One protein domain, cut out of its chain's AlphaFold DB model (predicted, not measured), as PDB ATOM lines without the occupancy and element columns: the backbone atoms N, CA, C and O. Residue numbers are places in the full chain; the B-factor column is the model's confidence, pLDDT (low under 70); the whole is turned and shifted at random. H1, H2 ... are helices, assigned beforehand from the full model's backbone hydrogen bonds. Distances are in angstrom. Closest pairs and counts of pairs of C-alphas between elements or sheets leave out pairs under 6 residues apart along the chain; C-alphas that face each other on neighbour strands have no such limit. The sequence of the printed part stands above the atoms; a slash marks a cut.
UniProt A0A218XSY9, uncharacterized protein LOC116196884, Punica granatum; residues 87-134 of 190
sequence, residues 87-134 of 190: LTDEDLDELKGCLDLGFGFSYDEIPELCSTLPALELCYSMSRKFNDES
ATOM      1  N   LEU A  87      38.133   8.956 -21.837       82.88
ATOM      2  CA  LEU A  87      38.777   8.906 -23.137       82.88
ATOM      3  C   LEU A  87      38.023   9.827 -24.093       82.88
ATOM      4  O   LEU A  87      36.792   9.799 -24.139       82.88
ATOM      5  N   THR A  88      38.761  10.638 -24.830       87.50
ATOM      6  CA  THR A  88      38.248  11.483 -25.903       87.50
ATOM      7  C   THR A  88      38.308  10.741 -27.238       87.50
ATOM      8  O   THR A  88      39.002   9.733 -27.376       87.50
ATOM      9  N   ASP A  89      37.566  11.231 -28.231       87.94
ATOM     10  CA  ASP A  89      37.589  10.681 -29.595       87.94
ATOM     11  C   ASP A  89      39.000  10.758 -30.217       87.94
ATOM     12  O   ASP A  89      39.444   9.811 -30.858       87.94
ATOM     13  N   GLU A  90      39.757  11.819 -29.904       90.81
ATOM     14  CA  GLU A  90      41.165  11.968 -30.302       90.81
ATOM     15  C   GLU A  90      42.035  10.832 -29.735       90.81
ATOM     16  O   GLU A  90      42.825  10.244 -30.468       90.81
ATOM     17  N   ASP A  91      41.839  10.434 -28.469       90.94
ATOM     18  CA  ASP A  91      42.600   9.327 -27.862       90.94
ATOM     19  C   ASP A  91      42.362   7.989 -28.596       90.94
ATOM     20  O   ASP A  91      43.246   7.125 -28.652       90.94
ATOM     21  N   LEU A  92      41.160   7.788 -29.150       90.44
ATOM     22  CA  LEU A  92      40.819   6.607 -29.948       90.44
ATOM     23  C   LEU A  92      41.461   6.669 -31.342       90.44
ATOM     24  O   LEU A  92      41.950   5.641 -31.827       90.44
ATOM     25  N   ASP A  93      41.489   7.847 -31.966       90.94
ATOM     26  CA  ASP A  93      42.134   8.074 -33.262       90.94
ATOM     27  C   ASP A  93      43.662   7.961 -33.179       90.94
ATOM     28  O   ASP A  93      44.275   7.348 -34.055       90.94
ATOM     29  N   GLU A  94      44.285   8.440 -32.101       92.38
ATOM     30  CA  GLU A  94      45.716   8.252 -31.840       92.38
ATOM     31  C   GLU A  94      46.065   6.766 -31.677       92.38
ATOM     32  O   GLU A  94      46.971   6.254 -32.347       92.38
ATOM     33  N   LEU A  95      45.302   6.031 -30.853       90.75
ATOM     34  CA  LEU A  95      45.480   4.587 -30.676       90.75
ATOM     35  C   LEU A  95      45.346   3.845 -32.013       90.75
ATOM     36  O   LEU A  95      46.161   2.978 -32.341       90.75
ATOM     37  N   LYS A  96      44.325   4.196 -32.800       89.25
ATOM     38  CA  LYS A  96      44.096   3.629 -34.128       89.25
ATOM     39  C   LYS A  96      45.227   3.980 -35.094       89.25
ATOM     40  O   LYS A  96      45.648   3.108 -35.849       89.25
ATOM     41  N   GLY A  97      45.723   5.213 -35.078       92.25
ATOM     42  CA  GLY A  97      46.832   5.666 -35.913       92.25
ATOM     43  C   GLY A  97      48.109   4.874 -35.643       92.25
ATOM     44  O   GLY A  97      48.773   4.435 -36.579       92.25
ATOM     45  N   CYS A  98      48.420   4.590 -34.377       90.69
ATOM     46  CA  CYS A  98      49.554   3.732 -34.044       90.69
ATOM     47  C   CYS A  98      49.368   2.287 -34.534       90.69
ATOM     48  O   CYS A  98      50.304   1.699 -35.080       90.69
ATOM     49  N   LEU A  99      48.169   1.719 -34.388       88.75
ATOM     50  CA  LEU A  99      47.866   0.377 -34.899       88.75
ATOM     51  C   LEU A  99      47.958   0.312 -36.436       88.75
ATOM     52  O   LEU A  99      48.484  -0.661 -36.972       88.75
ATOM     53  N   ASP A 100      47.500   1.351 -37.140       91.31
ATOM     54  CA  ASP A 100      47.528   1.456 -38.611       91.31
ATOM     55  C   ASP A 100      48.958   1.558 -39.164       91.31
ATOM     56  O   ASP A 100      49.282   1.005 -40.214       91.31
ATOM     57  N   LEU A 101      49.857   2.182 -38.400       89.44
ATOM     58  CA  LEU A 101      51.294   2.201 -38.682       89.44
ATOM     59  C   LEU A 101      51.992   0.865 -38.357       89.44
ATOM     60  O   LEU A 101      53.178   0.703 -38.652       89.44
ATOM     61  N   GLY A 102      51.270  -0.099 -37.779       83.81
ATOM     62  CA  GLY A 102      51.767  -1.434 -37.453       83.81
ATOM     63  C   GLY A 102      52.440  -1.548 -36.085       83.81
ATOM     64  O   GLY A 102      53.136  -2.535 -35.837       83.81
ATOM     65  N   PHE A 103      52.254  -0.574 -35.187       82.25
ATOM     66  CA  PHE A 103      52.720  -0.687 -33.806       82.25
ATOM     67  C   PHE A 103      51.783  -1.605 -33.010       82.25
ATOM     68  O   PHE A 103      50.578  -1.381 -32.951       82.25
ATOM     69  N   GLY A 104      52.339  -2.651 -32.398       82.25
ATOM     70  CA  GLY A 104      51.631  -3.521 -31.457       82.25
ATOM     71  C   GLY A 104      51.918  -3.113 -30.015       82.25
ATOM     72  O   GLY A 104      53.033  -2.692 -29.705       82.25
ATOM     73  N   PHE A 105      50.928  -3.250 -29.134       81.06
ATOM     74  CA  PHE A 105      51.039  -2.843 -27.735       81.06
ATOM     75  C   PHE A 105      50.908  -4.032 -26.782       81.06
ATOM     76  O   PHE A 105      49.914  -4.759 -26.822       81.06
ATOM     77  N   SER A 106      51.874  -4.164 -25.874       75.44
ATOM     78  CA  SER A 106      51.878  -5.156 -24.796       75.44
ATOM     79  C   SER A 106      51.973  -4.434 -23.451       75.44
ATOM     80  O   SER A 106      52.975  -3.778 -23.165       75.44
ATOM     81  N   TYR A 107      50.946  -4.565 -22.605       71.06
ATOM     82  CA  TYR A 107      50.923  -3.916 -21.284       71.06
ATOM     83  C   TYR A 107      52.043  -4.429 -20.359       71.06
ATOM     84  O   TYR A 107      52.564  -3.677 -19.541       71.06
ATOM     85  N   ASP A 108      52.439  -5.697 -20.515       72.50
ATOM     86  CA  ASP A 108      53.475  -6.344 -19.700       72.50
ATOM     87  C   ASP A 108      54.904  -5.938 -20.099       72.50
ATOM     88  O   ASP A 108      55.821  -6.011 -19.282       72.50
ATOM     89  N   GLU A 109      55.101  -5.494 -21.342       72.44
ATOM     90  CA  GLU A 109      56.420  -5.108 -21.854       72.44
ATOM     91  C   GLU A 109      56.705  -3.628 -21.584       72.44
ATOM     92  O   GLU A 109      57.849  -3.268 -21.309       72.44
ATOM     93  N   ILE A 110      55.680  -2.766 -21.654       73.56
ATOM     94  CA  ILE A 110      55.834  -1.317 -21.471       73.56
ATOM     95  C   ILE A 110      54.598  -0.738 -20.752       73.56
ATOM     96  O   ILE A 110      53.670  -0.237 -21.395       73.56
ATOM     97  N   PRO A 111      54.576  -0.740 -19.406       77.12
ATOM     98  CA  PRO A 111      53.473  -0.172 -18.628       77.12
ATOM     99  C   PRO A 111      53.373   1.355 -18.746       77.12
ATOM    100  O   PRO A 111      52.354   1.928 -18.394       77.12
ATOM    101  N   GLU A 112      54.396   2.039 -19.262       80.12
ATOM    102  CA  GLU A 112      54.370   3.490 -19.487       80.12
ATOM    103  C   GLU A 112      53.460   3.884 -20.663       80.12
ATOM    104  O   GLU A 112      52.981   5.016 -20.713       80.12
ATOM    105  N   LEU A 113      53.142   2.951 -21.570       83.81
ATOM    106  CA  LEU A 113      52.309   3.219 -22.746       83.81
ATOM    107  C   LEU A 113      50.906   3.710 -22.395       83.81
ATOM    108  O   LEU A 113      50.363   4.519 -23.139       83.81
ATOM    109  N   CYS A 114      50.324   3.265 -21.278       79.44
ATOM    110  CA  CYS A 114      49.000   3.727 -20.855       79.44
ATOM    111  C   CYS A 114      48.999   5.185 -20.371       79.44
ATOM    112  O   CYS A 114      47.933   5.787 -20.279       79.44
ATOM    113  N   SER A 115      50.175   5.767 -20.098       79.38
ATOM    114  CA  SER A 115      50.310   7.199 -19.813       79.38
ATOM    115  C   SER A 115      50.346   8.058 -21.081       79.38
ATOM    116  O   SER A 115      49.849   9.180 -21.062       79.38
ATOM    117  N   THR A 116      50.892   7.528 -22.179       84.50
ATOM    118  CA  THR A 116      50.928   8.183 -23.500       84.50
ATOM    119  C   THR A 116      49.680   7.931 -24.336       84.50
ATOM    120  O   THR A 116      49.281   8.809 -25.080       84.50
ATOM    121  N   LEU A 117      49.083   6.743 -24.231       88.44
ATOM    122  CA  LEU A 117      47.883   6.341 -24.960       88.44
ATOM    123  C   LEU A 117      46.852   5.828 -23.953       88.44
ATOM    124  O   LEU A 117      46.772   4.620 -23.702       88.44
ATOM    125  N   PRO A 118      46.054   6.721 -23.351       86.44
ATOM    126  CA  PRO A 118      45.098   6.333 -22.318       86.44
ATOM    127  C   PRO A 118      44.033   5.358 -22.851       86.44
ATOM    128  O   PRO A 118      43.591   4.466 -22.123       86.44
ATOM    129  N   ALA A 119      43.686   5.429 -24.143       90.56
ATOM    130  CA  ALA A 119      42.741   4.508 -24.782       90.56
ATOM    131  C   ALA A 119      43.230   3.048 -24.843       90.56
ATOM    132  O   ALA A 119      42.426   2.120 -24.981       90.56
ATOM    133  N   LEU A 120      44.534   2.805 -24.691       89.25
ATOM    134  CA  LEU A 120      45.098   1.457 -24.692       89.25
ATOM    135  C   LEU A 120      44.554   0.595 -23.537       89.25
ATOM    136  O   LEU A 120      44.367  -0.614 -23.701       89.25
ATOM    137  N   GLU A 121      44.244   1.208 -22.389       87.62
ATOM    138  CA  GLU A 121      43.675   0.520 -21.219       87.62
ATOM    139  C   GLU A 121      42.320  -0.134 -21.549       87.62
ATOM    140  O   GLU A 121      42.023  -1.246 -21.093       87.62
ATOM    141  N   LEU A 122      41.523   0.509 -22.411       86.69
ATOM    142  CA  LEU A 122      40.258  -0.027 -22.909       86.69
ATOM    143  C   LEU A 122      40.493  -1.268 -23.780       86.69
ATOM    144  O   LEU A 122      39.851  -2.300 -23.577       86.69
ATOM    145  N   CYS A 123      41.445  -1.198 -24.714       83.19
ATOM    146  CA  CYS A 123      41.788  -2.316 -25.595       83.19
ATOM    147  C   CYS A 123      42.283  -3.527 -24.793       83.19
ATOM    148  O   CYS A 123      41.846  -4.657 -25.016       83.19
ATOM    149  N   TYR A 124      43.132  -3.283 -23.798       85.31
ATOM    150  CA  TYR A 124      43.608  -4.317 -22.890       85.31
ATOM    151  C   TYR A 124      42.466  -4.970 -22.105       85.31
ATOM    152  O   TYR A 124      42.343  -6.197 -22.075       85.31
ATOM    153  N   SER A 125      41.578  -4.155 -21.534       85.12
ATOM    154  CA  SER A 125      40.404  -4.628 -20.794       85.12
ATOM    155  C   SER A 125      39.468  -5.458 -21.676       85.12
ATOM    156  O   SER A 125      38.888  -6.445 -21.221       85.12
ATOM    157  N   MET A 126      39.347  -5.101 -22.959       81.06
ATOM    158  CA  MET A 126      38.535  -5.838 -23.922       81.06
ATOM    159  C   MET A 126      39.145  -7.173 -24.351       81.06
ATOM    160  O   MET A 126      38.391  -8.138 -24.496       81.06
ATOM    161  N   SER A 127      40.466  -7.233 -24.519       76.88
ATOM    162  CA  SER A 127      41.192  -8.425 -24.974       76.88
ATOM    163  C   SER A 127      41.485  -9.419 -23.848       76.88
ATOM    164  O   SER A 127      41.480 -10.632 -24.079       76.88
ATOM    165  N   ARG A 128      41.689  -8.941 -22.611       75.56
ATOM    166  CA  ARG A 128      41.973  -9.787 -21.440       75.56
ATOM    167  C   ARG A 128      40.797 -10.709 -21.105       75.56
ATOM    168  O   ARG A 128      41.008 -11.897 -20.890       75.56
ATOM    169  N   LYS A 129      39.558 -10.199 -21.157       63.84
ATOM    170  CA  LYS A 129      38.341 -11.009 -20.930       63.84
ATOM    171  C   LYS A 129      38.127 -12.128 -21.958       63.84
ATOM    172  O   LYS A 129      37.390 -13.058 -21.672       63.84
ATOM    173  N   PHE A 130      38.753 -12.043 -23.132       58.72
ATOM    174  CA  PHE A 130      38.676 -13.073 -24.174       58.72
ATOM    175  C   PHE A 130      39.834 -14.085 -24.094       58.72
ATOM    176  O   PHE A 130      39.657 -15.257 -24.403       58.72
ATOM    177  N   ASN A 131      41.017 -13.659 -23.639       59.38
ATOM    178  CA  ASN A 131      42.177 -14.547 -23.490       59.38
ATOM    179  C   ASN A 131      42.116 -15.430 -22.233       59.38
ATOM    180  O   ASN A 131      42.587 -16.564 -22.277       59.38
ATOM    181  N   ASP A 132      41.519 -14.953 -21.138       50.47
ATOM    182  CA  ASP A 132      41.441 -15.712 -19.877       50.47
ATOM    183  C   ASP A 132      40.589 -16.996 -20.004       50.47
ATOM    184  O   ASP A 132      40.897 -18.015 -19.387       50.47
ATOM    185  N   GLU A 133      39.580 -16.997 -20.885       50.69
ATOM    186  CA  GLU A 133      38.753 -18.179 -21.178       50.69
ATOM    187  C   GLU A 133      39.457 -19.183 -22.114       50.69
ATOM    188  O   GLU A 133      39.267 -20.393 -21.986       50.69
ATOM    189  N   SER A 134      40.341 -18.718 -23.005       48.38
ATOM    190  CA  SER A 134      41.020 -19.585 -23.983       48.38
ATOM    191  C   SER A 134      42.232 -20.343 -23.424       48.38
ATOM    192  O   SER A 134      42.648 -21.330 -24.030       48.38
TER     193      SER A 134
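Overview. This is residues 87 to 134 of the 190 residues of the protein "uncharacterized protein LOC116196884" of Punica granatum (UniProt A0A218XSY9). Look for a small body with one helical arm: H1, the loop of residues 101 to 112, the short helix H2 and the first residues of H3 make the body, and residues 125 to 134 of H3 stick out from it. H3 begins near the middle of H1 and runs off at a steep angle to it, while the loop swings from the end of H1 to H2. The printed part has 48 residues with three named helices, in the order H1, H2, H3, and no named strand; its class is all helix. It is only just compact, close to loose, with a radius of gyration of the C-alphas of 11.0 A, and spans 31 by 21 by 20 A.

Arrangement. Start at Leu 87 and go along to H1, residues 89 to 100. After it, residues 101 to 112 make a long link of 12 residues to H2, residues 113 to 116; H1 and H2 are apart. A tight link of 3 residues then leads to H3, residues 120 to 134. H2 and H3 only just touch, and only at the corner by their link, with 3 pairs of C-alphas within 8 A; H3 takes part with residues 120 to 121 alone, and the closest C-alphas, those of Cys 114 and Leu 120, are 5.9 A apart. H1 and H3 are close but not clearly touching: their closest C-alphas, those of Leu 95 and Leu 120, are 6.8 A apart. Their lines stand at a steep tilt of 60 degrees, the same way. In H1 every O i to N i+4 pair is within hydrogen-bond range, in H3 7 of 11 are, and H2 is too short for such a pair, but its one O i to N i+3 pair is within range.

Along the chain. Find C-alpha 89 at (37.589, 10.681, -29.595); from there H1 runs 16.3 A to C-alpha 100 at (47.528, 1.456, -38.611). H2 begins at C-alpha 113 and ends at C-alpha 116, 5.2 A away. H3, the longest helix by residues, covers 21.4 A from C-alpha 120 to C-alpha 134 at (41.020, -19.585, -23.983).

Size, cuts and confidence. The two C-alphas farthest apart are those of Glu 90 and Ser 134, 32.2 A. Residues 125 to 134 stand free, and the body without them spans 25 by 21 by 14 A. The printed part has no cut. The mean pLDDT of the printed part is 80.7; look at residues 129 to 134, within H3, for the values under 70.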